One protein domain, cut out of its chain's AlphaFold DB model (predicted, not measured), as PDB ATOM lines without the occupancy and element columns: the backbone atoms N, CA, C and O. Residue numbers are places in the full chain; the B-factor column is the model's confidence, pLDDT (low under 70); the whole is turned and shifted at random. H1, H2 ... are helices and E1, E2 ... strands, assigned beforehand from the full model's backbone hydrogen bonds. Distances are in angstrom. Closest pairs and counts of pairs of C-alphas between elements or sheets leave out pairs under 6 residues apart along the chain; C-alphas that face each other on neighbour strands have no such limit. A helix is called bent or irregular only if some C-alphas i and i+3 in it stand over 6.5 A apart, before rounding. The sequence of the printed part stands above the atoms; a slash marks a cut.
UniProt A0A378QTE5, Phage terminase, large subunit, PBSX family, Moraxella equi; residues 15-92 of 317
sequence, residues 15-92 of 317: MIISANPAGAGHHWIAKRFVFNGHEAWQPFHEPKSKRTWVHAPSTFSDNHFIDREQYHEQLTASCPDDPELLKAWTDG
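This is residues 15 to 92 of the 317 residues of the protein "Phage terminase, large subunit, PBSX family" of Moraxella equi (UniProt A0A378QTE5). This is a loose, drawn-out model with a small hairpin of two short strands, E1 and E2, towards one end and a hairpin of two helices, H2 and H3, at the other, joined by a long stretch without named elements, residues 55 to 67. A separate helix, H1, lies between the two hairpins along the length, towards the strand end, and residues 62 to 67 stick out just before H2. The printed part has 78 residues, with three named helices and two named strands in the order H1, E1, E2, H2, H3; the sheet, E1 - E2, is antiparallel. The class is mixed, helices and strands, with 37 residues, under half, in named elements. The whole is loose, with a radius of gyration of the C-alphas of 14.5 A, and spans 41 by 27 by 20 A.

H1, residues 26 to 34, touches no helix. A short link leads from it to E1, residues 43 to 46, and a tight link from there to E2, residues 51 to 54. E1 and E2 form a hairpin, antiparallel with 134 degrees between their N-to-C directions. N 44 and O 53 are 2.9 A apart and N 53 and O 44 are 2.8 A apart, both within hydrogen-bond range. The C-alphas of Pro 43 and Val 54 face each other at 4.7 A. H1 and E2 are only just apart, their closest C-alphas being 8.3 A from each other. H2, residues 68 to 78, and H3, residues 83 to 91, form a helical hairpin. They touch, the closest C-alphas being those of Thr 76 and Leu 86, 6.3 A apart. They run opposite ways at a shallow tilt of 29 degrees. H1 is apart from both H2 and H3. In H1, H2 and H3 every O i to N i+4 pair is within hydrogen-bond range.

H1 begins at C-alpha 26 (248.113, 198.880, 192.027) and is 9.8 A long from first to last C-alpha. It is neither bent nor irregular, but only just: C-alphas 31 and 34 are 6.2 A apart. E1 is 9.4 A long and E2 10.1 A. H2, the longest helix, begins at C-alpha 68 (246.132, 203.400, 168.178) and is 15.1 A long. H3 is 11.5 A long and ends at C-alpha 91 (242.640, 195.679, 178.314).

The two C-alphas farthest apart are those of Lys 50 and Pro 80, at 41.9 A. The outline is only just elongated. The printed part, residues 15 to 92, has no cut. The link from E2 to H2, 13 residues, is long. The mean pLDDT of the printed part is 84.6; residues 24, 78 to 82, and 84 to 85 are under 70.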
ATOM      1  N   MET A  15     239.493 215.566 194.374       88.00
ATOM      2  CA  MET A  15     240.707 214.774 194.187       88.00
ATOM      3  C   MET A  15     240.547 213.939 192.921       88.00
ATOM      4  O   MET A  15     239.500 213.327 192.728       88.00
ATOM      5  N   ILE A  16     241.586 213.912 192.093       90.56
ATOM      6  CA  ILE A  16     241.678 213.058 190.910       90.56
ATOM      7  C   ILE A  16     242.909 212.179 191.100       90.56
ATOM      8  O   ILE A  16     243.960 212.669 191.511       90.56
ATOM      9  N   ILE A  17     242.748 210.880 190.867       90.19
ATOM     10  CA  ILE A  17     243.824 209.895 190.930       90.19
ATOM     11  C   ILE A  17     243.848 209.217 189.567       90.19
ATOM     12  O   ILE A  17     242.844 208.633 189.167       90.19
ATOM     13  N   SER A  18     244.974 209.313 188.872       90.12
ATOM     14  CA  SER A  18     245.269 208.526 187.679       90.12
ATOM     15  C   SER A  18     246.255 207.425 188.047       90.12
ATOM     16  O   SER A  18     247.190 207.647 188.818       90.12
ATOM     17  N   ALA A  19     246.021 206.223 187.535       86.88
ATOM     18  CA  ALA A  19     246.884 205.078 187.762       86.88
ATOM     19  C   ALA A  19     246.664 204.039 186.665       86.88
ATOM     20  O   ALA A  19     245.576 203.960 186.099       86.88
ATOM     21  N   ASN A  20     247.688 203.223 186.432       85.12
ATOM     22  CA  ASN A  20     247.633 202.077 185.535       85.12
ATOM     23  C   ASN A  20     247.750 200.780 186.353       85.12
ATOM     24  O   ASN A  20     248.382 200.789 187.421       85.12
ATOM     25  N   PRO A  21     247.197 199.659 185.859       81.62
ATOM     26  CA  PRO A  21     247.530 198.331 186.364       81.62
ATOM     27  C   PRO A  21     249.050 198.121 186.451       81.62
ATOM     28  O   PRO A  21     249.805 198.701 185.669       81.62
ATOM     29  N   ALA A  22     249.489 197.310 187.418       72.69
ATOM     30  CA  ALA A  22     250.892 197.038 187.742       72.69
ATOM     31  C   ALA A  22     251.764 198.234 188.192       72.69
ATOM     32  O   ALA A  22     252.943 198.042 188.472       72.69
ATOM     33  N   GLY A  23     251.224 199.455 188.311       70.50
ATOM     34  CA  GLY A  23     251.972 200.605 188.841       70.50
ATOM     35  C   GLY A  23     252.090 200.622 190.374       70.50
ATOM     36  O   GLY A  23     251.433 199.853 191.073       70.50
ATOM     37  N   ALA A  24     252.843 201.583 190.925       66.31
ATOM     38  CA  ALA A  24     253.114 201.716 192.370       66.31
ATOM     39  C   ALA A  24     251.860 201.755 193.277       66.31
ATOM     40  O   ALA A  24     251.914 201.422 194.459       66.31
ATOM     41  N   GLY A  25     250.704 202.162 192.740       70.62
ATOM     42  CA  GLY A  25     249.433 202.194 193.468       70.62
ATOM     43  C   GLY A  25     248.536 200.968 193.289       70.62
ATOM     44  O   GLY A  25     247.429 200.975 193.829       70.62
ATOM     45  N   HIS A  26     248.971 199.951 192.536       77.50
ATOM     46  CA  HIS A  26     248.113 198.880 192.027       77.50
ATOM     47  C   HIS A  26     247.228 198.266 193.114       77.50
ATOM     48  O   HIS A  26     246.009 198.373 193.033       77.50
ATOM     49  N   HIS A  27     247.821 197.716 194.176       71.12
ATOM     50  CA  HIS A  27     247.088 196.968 195.201       71.12
ATOM     51  C   HIS A  27     246.014 197.786 195.919       71.12
ATOM     52  O   HIS A  27     244.858 197.368 196.026       71.12
ATOM     53  N   TRP A  28     246.375 198.964 196.431       75.75
ATOM     54  CA  TRP A  28     245.439 199.746 197.233       75.75
ATOM     55  C   TRP A  28     244.368 200.421 196.367       75.75
ATOM     56  O   TRP A  28     243.250 200.601 196.848       75.75
ATOM     57  N   ILE A  29     244.674 200.763 195.108       87.44
ATOM     58  CA  ILE A  29     243.697 201.296 194.148       87.44
ATOM     59  C   ILE A  29     242.763 200.183 193.680       87.44
ATOM     60  O   ILE A  29     241.548 200.365 193.743       87.44
ATOM     61  N   ALA A  30     243.314 199.024 193.307       85.44
ATOM     62  CA  ALA A  30     242.551 197.855 192.888       85.44
ATOM     63  C   ALA A  30     241.530 197.472 193.963       85.44
ATOM     64  O   ALA A  30     240.329 197.508 193.721       85.44
ATOM     65  N   LYS A  31     241.988 197.234 195.198       82.56
ATOM     66  CA  LYS A  31     241.122 196.843 196.319       82.56
ATOM     67  C   LYS A  31     240.073 197.900 196.672       82.56
ATOM     68  O   LYS A  31     238.945 197.557 197.010       82.56
ATOM     69  N   ARG A  32     240.439 199.186 196.666       86.56
ATOM     70  CA  ARG A  32     239.572 200.262 197.178       86.56
ATOM     71  C   ARG A  32     238.594 200.811 196.144       86.56
ATOM     72  O   ARG A  32     237.508 201.249 196.518       86.56
ATOM     73  N   PHE A  33     238.996 200.858 194.879       90.50
ATOM     74  CA  PHE A  33     238.266 201.583 193.840       90.50
ATOM     75  C   PHE A  33     237.884 200.725 192.632       90.50
ATOM     76  O   PHE A  33     236.905 201.070 191.982       90.50
ATOM     77  N   VAL A  34     238.606 199.637 192.338       87.81
ATOM     78  CA  VAL A  34     238.338 198.798 191.154       87.81
ATOM     79  C   VAL A  34     237.511 197.561 191.512       87.81
ATOM     80  O   VAL A  34     236.496 197.292 190.883       87.81
ATOM     81  N   PHE A  35     237.891 196.837 192.565       85.81
ATOM     82  CA  PHE A  35     237.229 195.622 193.056       85.81
ATOM     83  C   PHE A  35     236.287 195.900 194.233       85.81
ATOM     84  O   PHE A  35     236.172 195.106 195.162       85.81
ATOM     85  N   ASN A  36     235.622 197.054 194.218       81.38
ATOM     86  CA  ASN A  36     234.698 197.470 195.276       81.38
ATOM     87  C   ASN A  36     233.249 196.994 195.050       81.38
ATOM     88  O   ASN A  36     232.379 197.314 195.856       81.38
ATOM     89  N   GLY A  37     232.987 196.260 193.964       81.31
ATOM     90  CA  GLY A  37     231.658 195.762 193.601       81.31
ATOM     91  C   GLY A  37     230.722 196.811 192.993       81.31
ATOM     92  O   GLY A  37     229.578 196.483 192.691       81.31
ATOM     93  N   HIS A  38     231.179 198.051 192.801       88.38
ATOM     94  CA  HIS A  38     230.419 199.096 192.122       88.38
ATOM     95  C   HIS A  38     230.719 199.115 190.623       88.38
ATOM     96  O   HIS A  38     231.838 198.844 190.186       88.38
ATOM     97  N   GLU A  39     229.712 199.476 189.833       88.38
ATOM     98  CA  GLU A  39     229.855 199.609 188.388       88.38
ATOM     99  C   GLU A  39     230.768 200.784 188.013       88.38
ATOM    100  O   GLU A  39     230.801 201.831 188.668       88.38
ATOM    101  N   ALA A  40     231.508 200.609 186.917       90.88
ATOM    102  CA  ALA A  40     232.296 201.674 186.319       90.88
ATOM    103  C   ALA A  40     231.410 202.872 185.937       90.88
ATOM    104  O   ALA A  40     230.253 202.713 185.555       90.88
ATOM    105  N   TRP A  41     231.972 204.078 186.026       93.62
ATOM    106  CA  TRP A  41     231.318 205.354 185.713       93.62
ATOM    107  C   TRP A  41     230.091 205.698 186.569       93.62
ATOM    108  O   TRP A  41     229.444 206.715 186.321       93.62
ATOM    109  N   GLN A  42     229.820 204.930 187.629       94.38
ATOM    110  CA  GLN A  42     228.757 205.220 188.587       94.38
ATOM    111  C   GLN A  42     229.312 205.831 189.883       94.38
ATOM    112  O   GLN A  42     230.345 205.385 190.398       94.38
ATOM    113  N   PRO A  43     228.647 206.858 190.446       94.19
ATOM    114  CA  PRO A  43     228.997 207.372 191.761       94.19
ATOM    115  C   PRO A  43     228.742 206.334 192.855       94.19
ATOM    116  O   PRO A  43     227.657 205.765 192.945       94.19
ATOM    117  N   PHE A  44     229.706 206.153 193.754       94.25
ATOM    118  CA  PHE A  44     229.551 205.328 194.950       94.25
ATOM    119  C   PHE A  44     230.104 206.030 196.188       94.25
ATOM    120  O   PHE A  44     230.964 206.912 196.105       94.25
ATOM    121  N   HIS A  45     229.600 205.649 197.362       93.69
ATOM    122  CA  HIS A  45     230.083 206.181 198.630       93.69
ATOM    123  C   HIS A  45     231.280 205.367 199.126       93.69
ATOM    124  O   HIS A  45     231.144 204.186 199.429       93.69
ATOM    125  N   GLU A  46     232.450 205.995 199.248       90.75
ATOM    126  CA  GLU A  46     233.657 205.307 199.699       90.75
ATOM    127  C   GLU A  46     233.822 205.421 201.230       90.75
ATOM    128  O   GLU A  46     234.061 206.528 201.735       90.75
ATOM    129  N   PRO A  47     233.750 204.309 201.993       85.50
ATOM    130  CA  PRO A  47     233.617 204.354 203.452       85.50
ATOM    131  C   PRO A  47     234.773 205.040 204.188       85.50
ATOM    132  O   PRO A  47     234.551 205.738 205.179       85.50
ATOM    133  N   LYS A  48     236.019 204.881 203.719       82.62
ATOM    134  CA  LYS A  48     237.196 205.408 204.431       82.62
ATOM    135  C   LYS A  48     237.320 206.925 204.286       82.62
ATOM    136  O   LYS A  48     237.858 207.581 205.174       82.62
ATOM    137  N   SER A  49     236.851 207.500 203.179       84.56
ATOM    138  CA  SER A  49     236.854 208.949 202.950       84.56
ATOM    139  C   SER A  49     235.523 209.628 203.229       84.56
ATOM    140  O   SER A  49     235.515 210.854 203.330       84.56
ATOM    141  N   LYS A  50     234.435 208.861 203.384       87.00
ATOM    142  CA  LYS A  50     233.064 209.356 203.585       87.00
ATOM    143  C   LYS A  50     232.610 210.306 202.475       87.00
ATOM    144  O   LYS A  50     231.881 211.266 202.720       87.00
ATOM    145  N   ARG A  51     233.095 210.083 201.254       86.81
ATOM    146  CA  ARG A  51     232.804 210.917 200.084       86.81
ATOM    147  C   ARG A  51     232.370 210.068 198.907       86.81
ATOM    148  O   ARG A  51     232.674 208.880 198.838       86.81
ATOM    149  N   THR A  52     231.706 210.727 197.973       92.06
ATOM    150  CA  THR A  52     231.360 210.157 196.678       92.06
ATOM    151  C   THR A  52     232.601 210.066 195.797       92.06
ATOM    152  O   THR A  52     233.332 211.046 195.642       92.06
ATOM    153  N   TRP A  53     232.821 208.887 195.230       94.38
ATOM    154  CA  TRP A  53     233.845 208.595 194.237       94.38
ATOM    155  C   TRP A  53     233.192 208.086 192.961       94.38
ATOM    156  O   TRP A  53     232.090 207.551 192.996       94.38
ATOM    157  N   VAL A  54     233.891 208.253 191.845       94.50
ATOM    158  CA  VAL A  54     233.559 207.616 190.571       94.50
ATOM    159  C   VAL A  54     234.820 206.895 190.117       94.50
ATOM    160  O   VAL A  54     235.889 207.507 190.066       94.50
ATOM    161  N   HIS A  55     234.707 205.601 189.830       93.94
ATOM    162  CA  HIS A  55     235.760 204.847 189.159       93.94
ATOM    163  C   HIS A  55     235.519 204.941 187.652       93.94
ATOM    164  O   HIS A  55     234.474 204.519 187.168       93.94
ATOM    165  N   ALA A  56     236.466 205.529 186.928       94.31
ATOM    166  CA  ALA A  56     236.362 205.817 185.503       94.31
ATOM    167  C   ALA A  56     237.473 205.070 184.744       94.31
ATOM    168  O   ALA A  56     238.523 205.662 184.488       94.31
ATOM    169  N   PRO A  57     237.306 203.765 184.458       92.81
ATOM    170  CA  PRO A  57     238.286 203.016 183.685       92.81
ATOM    171  C   PRO A  57     238.284 203.496 182.231       92.81
ATOM    172  O   PRO A  57     237.224 203.743 181.652       92.81
ATOM    173  N   SER A  58     239.474 203.602 181.647       91.88
ATOM    174  CA  SER A  58     239.673 203.842 180.219       91.88
ATOM    175  C   SER A  58     240.962 203.178 179.753       91.88
ATOM    176  O   SER A  58     241.902 203.007 180.533       91.88
ATOM    177  N   THR A  59     241.026 202.858 178.470       92.56
ATOM    178  CA  THR A  59     242.200 202.296 177.794       92.56
ATOM    179  C   THR A  59     242.618 203.199 176.635       92.56
ATOM    180  O   THR A  59     241.925 204.156 176.280       92.56
ATOM    181  N   PHE A  60     243.751 202.898 175.999       90.38
ATOM    182  CA  PHE A  60     244.173 203.623 174.797       90.38
ATOM    183  C   PHE A  60     243.166 203.474 173.641       90.38
ATOM    184  O   PHE A  60     243.061 204.368 172.800       90.38
ATOM    185  N   SER A  61     242.388 202.384 173.627       91.62
ATOM    186  CA  SER A  61     241.365 202.133 172.608       91.62
ATOM    187  C   SER A  61     240.213 203.145 172.653       91.62
ATOM    188  O   SER A  61     239.609 203.427 171.619       91.62
ATOM    189  N   ASP A  62     239.971 203.777 173.806       91.00
ATOM    190  CA  ASP A  62     238.948 204.816 173.973       91.00
ATOM    191  C   ASP A  62     239.405 206.184 173.427       91.00
ATOM    192  O   ASP A  62     238.595 207.081 173.165       91.00
ATOM    193  N   ASN A  63     240.713 206.369 173.213       92.06
ATOM    194  CA  ASN A  63     241.283 207.637 172.773       92.06
ATOM    195  C   ASN A  63     241.274 207.740 171.240       92.06
ATOM    196  O   ASN A  63     242.000 207.035 170.545       92.06
ATOM    197  N   HIS A  64     240.417 208.606 170.694       93.12
ATOM    198  CA  HIS A  64     240.270 208.825 169.244       93.12
ATOM    199  C   HIS A  64     241.299 209.809 168.665       93.12
ATOM    200  O   HIS A  64     241.335 210.011 167.456       93.12
ATOM    201  N   PHE A  65     242.115 210.438 169.516       94.75
ATOM    202  CA  PHE A  65     243.070 211.476 169.119       94.75
ATOM    203  C   PHE A  65     244.493 210.952 168.897       94.75
ATOM    204  O   PHE A  65     245.379 211.736 168.567       94.75
ATOM    205  N   ILE A  66     244.728 209.655 169.112       92.81
ATOM    206  CA  ILE A  66     246.039 209.019 168.957       92.81
ATOM    207  C   ILE A  66     246.015 207.999 167.824       92.81
ATOM    208  O   ILE A  66     244.972 207.419 167.516       92.81
ATOM    209  N   ASP A  67     247.188 207.738 167.257       94.44
ATOM    210  CA  ASP A  67     247.406 206.560 166.428       94.44
ATOM    211  C   ASP A  67     247.428 205.317 167.330       94.44
ATOM    212  O   ASP A  67     248.375 205.074 168.083       94.44
ATOM    213  N   ARG A  68     246.328 204.563 167.307       94.81
ATOM    214  CA  ARG A  68     246.132 203.400 168.178       94.81
ATOM    215  C   ARG A  68     247.014 202.223 167.780       94.81
ATOM    216  O   ARG A  68     247.400 201.467 168.667       94.81
ATOM    217  N   GLU A  69     247.329 202.068 166.495       93.69
ATOM    218  CA  GLU A  69     248.200 200.986 166.027       93.69
ATOM    219  C   GLU A  69     249.628 201.247 166.494       93.69
ATOM    220  O   GLU A  69     250.205 200.422 167.203       93.69
ATOM    221  N   GLN A  70     250.141 202.452 166.231       92.00
ATOM    222  CA  GLN A  70     251.470 202.849 166.687       92.00
ATOM    223  C   GLN A  70     251.595 202.784 168.219       92.00
ATOM    224  O   GLN A  70     252.614 202.335 168.747       92.00
ATOM    225  N   TYR A  71     250.570 203.216 168.959       88.19
ATOM    226  CA  TYR A  71     250.594 203.158 170.422       88.19
ATOM    227  C   TYR A  71     250.578 201.715 170.946       88.19
ATOM    228  O   TYR A  71     251.305 201.390 171.884       88.19
ATOM    229  N   HIS A  72     249.799 200.824 170.327       89.12
ATOM    230  CA  HIS A  72     249.797 199.405 170.678       89.12
ATOM    231  C   HIS A  72     251.164 198.747 170.421       89.12
ATOM    232  O   HIS A  72     251.645 197.973 171.253       89.12
ATOM    233  N   GLU A  73     251.827 199.075 169.307       87.81
ATOM    234  CA  GLU A  73     253.194 198.617 169.030       87.81
ATOM    235  C   GLU A  73     254.183 199.096 170.102       87.81
ATOM    236  O   GLU A  73     255.010 198.312 170.570       87.81
ATOM    237  N   GLN A  74     254.062 200.345 170.564       80.06
ATOM    238  CA  GLN A  74     254.880 200.879 171.661       80.06
ATOM    239  C   GLN A  74     254.632 200.157 172.994       80.06
ATOM    240  O   GLN A  74     255.594 199.843 173.703       80.06
ATOM    241  N   LEU A  75     253.371 199.864 173.337       80.62
ATOM    242  CA  LEU A  75     253.036 199.055 174.517       80.62
ATOM    243  C   LEU A  75     253.641 197.649 174.413       80.62
ATOM    244  O   LEU A  75     254.255 197.176 175.365       80.62
ATOM    245  N   THR A  76     253.536 197.017 173.240       77.75
ATOM    246  CA  THR A  76     254.104 195.685 172.975       77.75
ATOM    247  C   THR A  76     255.627 195.696 173.124       77.75
ATOM    248  O   THR A  76     256.187 194.858 173.828       77.75
ATOM    249  N   ALA A  77     256.302 196.691 172.542       71.50
ATOM    250  CA  ALA A  77     257.750 196.860 172.652       71.50
ATOM    251  C   ALA A  77     258.218 197.144 174.090       71.50
ATOM    252  O   ALA A  77     259.344 196.807 174.448       71.50
ATOM    253  N   SER A  78     257.355 197.734 174.920       68.12
ATOM    254  CA  SER A  78     257.621 197.992 176.341       68.12
ATOM    255  C   SER A  78     257.393 196.765 177.233       68.12
ATOM    256  O   SER A  78     257.768 196.786 178.402       68.12
ATOM    257  N   CYS A  79     256.780 195.700 176.708       68.38
ATOM    258  CA  CYS A  79     256.438 194.470 177.430       68.38
ATOM    259  C   CYS A  79     256.940 193.197 176.706       68.38
ATOM    260  O   CYS A  79     256.166 192.250 176.555       68.38
ATOM    261  N   PRO A  80     258.212 193.124 176.255       52.84
ATOM    262  CA  PRO A  80     258.673 192.075 175.335       52.84
ATOM    263  C   PRO A  80     258.568 190.654 175.912       52.84
ATOM    264  O   PRO A  80     258.272 189.716 175.179       52.84
ATOM    265  N   ASP A  81     258.730 190.509 177.231       64.12
ATOM    266  CA  ASP A  81     258.664 189.229 177.954       64.12
ATOM    267  C   ASP A  81     257.492 189.180 178.961       64.12
ATOM    268  O   ASP A  81     257.461 188.357 179.888       64.12
ATOM    269  N   ASP A  82     256.523 190.091 178.818       61.09
ATOM    270  CA  ASP A  82     255.426 190.261 179.771       61.09
ATOM    271  C   ASP A  82     254.042 190.365 179.100       61.09
ATOM    272  O   ASP A  82     253.434 191.439 179.066       61.09
ATOM    273  N   PRO A  83     253.497 189.239 178.594       72.44
ATOM    274  CA  PRO A  83     252.186 189.225 177.945       72.44
ATOM    275  C   PRO A  83     251.038 189.574 178.903       72.44
ATOM    276  O   PRO A  83     250.001 190.065 178.466       72.44
ATOM    277  N   GLU A  84     251.213 189.357 180.208       69.44
ATOM    278  CA  GLU A  84     250.205 189.690 181.217       69.44
ATOM    279  C   GLU A  84     250.195 191.191 181.529       69.44
ATOM    280  O   GLU A  84     249.120 191.771 181.651       69.44
ATOM    281  N   LEU A  85     251.359 191.849 181.605       68.75
ATOM    282  CA  LEU A  85     251.459 193.309 181.721       68.75
ATOM    283  C   LEU A  85     250.944 194.003 180.464       68.75
ATOM    284  O   LEU A  85     250.193 194.972 180.576       68.75
ATOM    285  N   LEU A  86     251.284 193.467 179.286       78.31
ATOM    286  CA  LEU A  86     250.733 193.947 178.026       78.31
ATOM    287  C   LEU A  86     249.206 193.892 178.081       78.31
ATOM    288  O   LEU A  86     248.563 194.918 177.893       78.31
ATOM    289  N   LYS A  87     248.635 192.746 178.470       81.44
ATOM    290  CA  LYS A  87     247.188 192.588 178.654       81.44
ATOM    291  C   LYS A  87     246.612 193.544 179.702       81.44
ATOM    292  O   LYS A  87     245.516 194.073 179.535       81.44
ATOM    293  N   ALA A  88     247.337 193.792 180.791       82.12
ATOM    294  CA  ALA A  88     246.934 194.748 181.815       82.12
ATOM    295  C   ALA A  88     246.805 196.168 181.243       82.12
ATOM    296  O   ALA A  88     245.844 196.870 181.552       82.12
ATOM    297  N   TRP A  89     247.746 196.587 180.399       84.81
ATOM    298  CA  TRP A  89     247.760 197.919 179.794       84.81
ATOM    299  C   TRP A  89     246.833 198.048 178.586       84.81
ATOM    300  O   TRP A  89     246.221 199.102 178.413       84.81
ATOM    301  N   THR A  90     246.691 196.997 177.776       88.25
ATOM    302  CA  THR A  90     245.798 197.009 176.613       88.25
ATOM    303  C   THR A  90     244.338 196.922 177.030       88.25
ATOM    304  O   THR A  90     243.526 197.714 176.559       88.25
ATOM    305  N   ASP A  91     244.021 196.013 177.953       88.62
ATOM    306  CA  ASP A  91     242.640 195.679 178.314       88.62
ATOM    307  C   ASP A  91     242.191 196.408 179.590       88.62
ATOM    308  O   ASP A  91     241.055 196.255 180.038       88.62
ATOM    309  N   GLY A  92     243.091 197.163 180.230       85.94
ATOM    310  CA  GLY A  92     242.833 197.761 181.539       85.94
ATOM    311  C   GLY A  92     242.622 196.704 182.627       85.94
ATOM    312  O   GLY A  92     241.855 196.926 183.563       85.94
TER     313      GLY A  92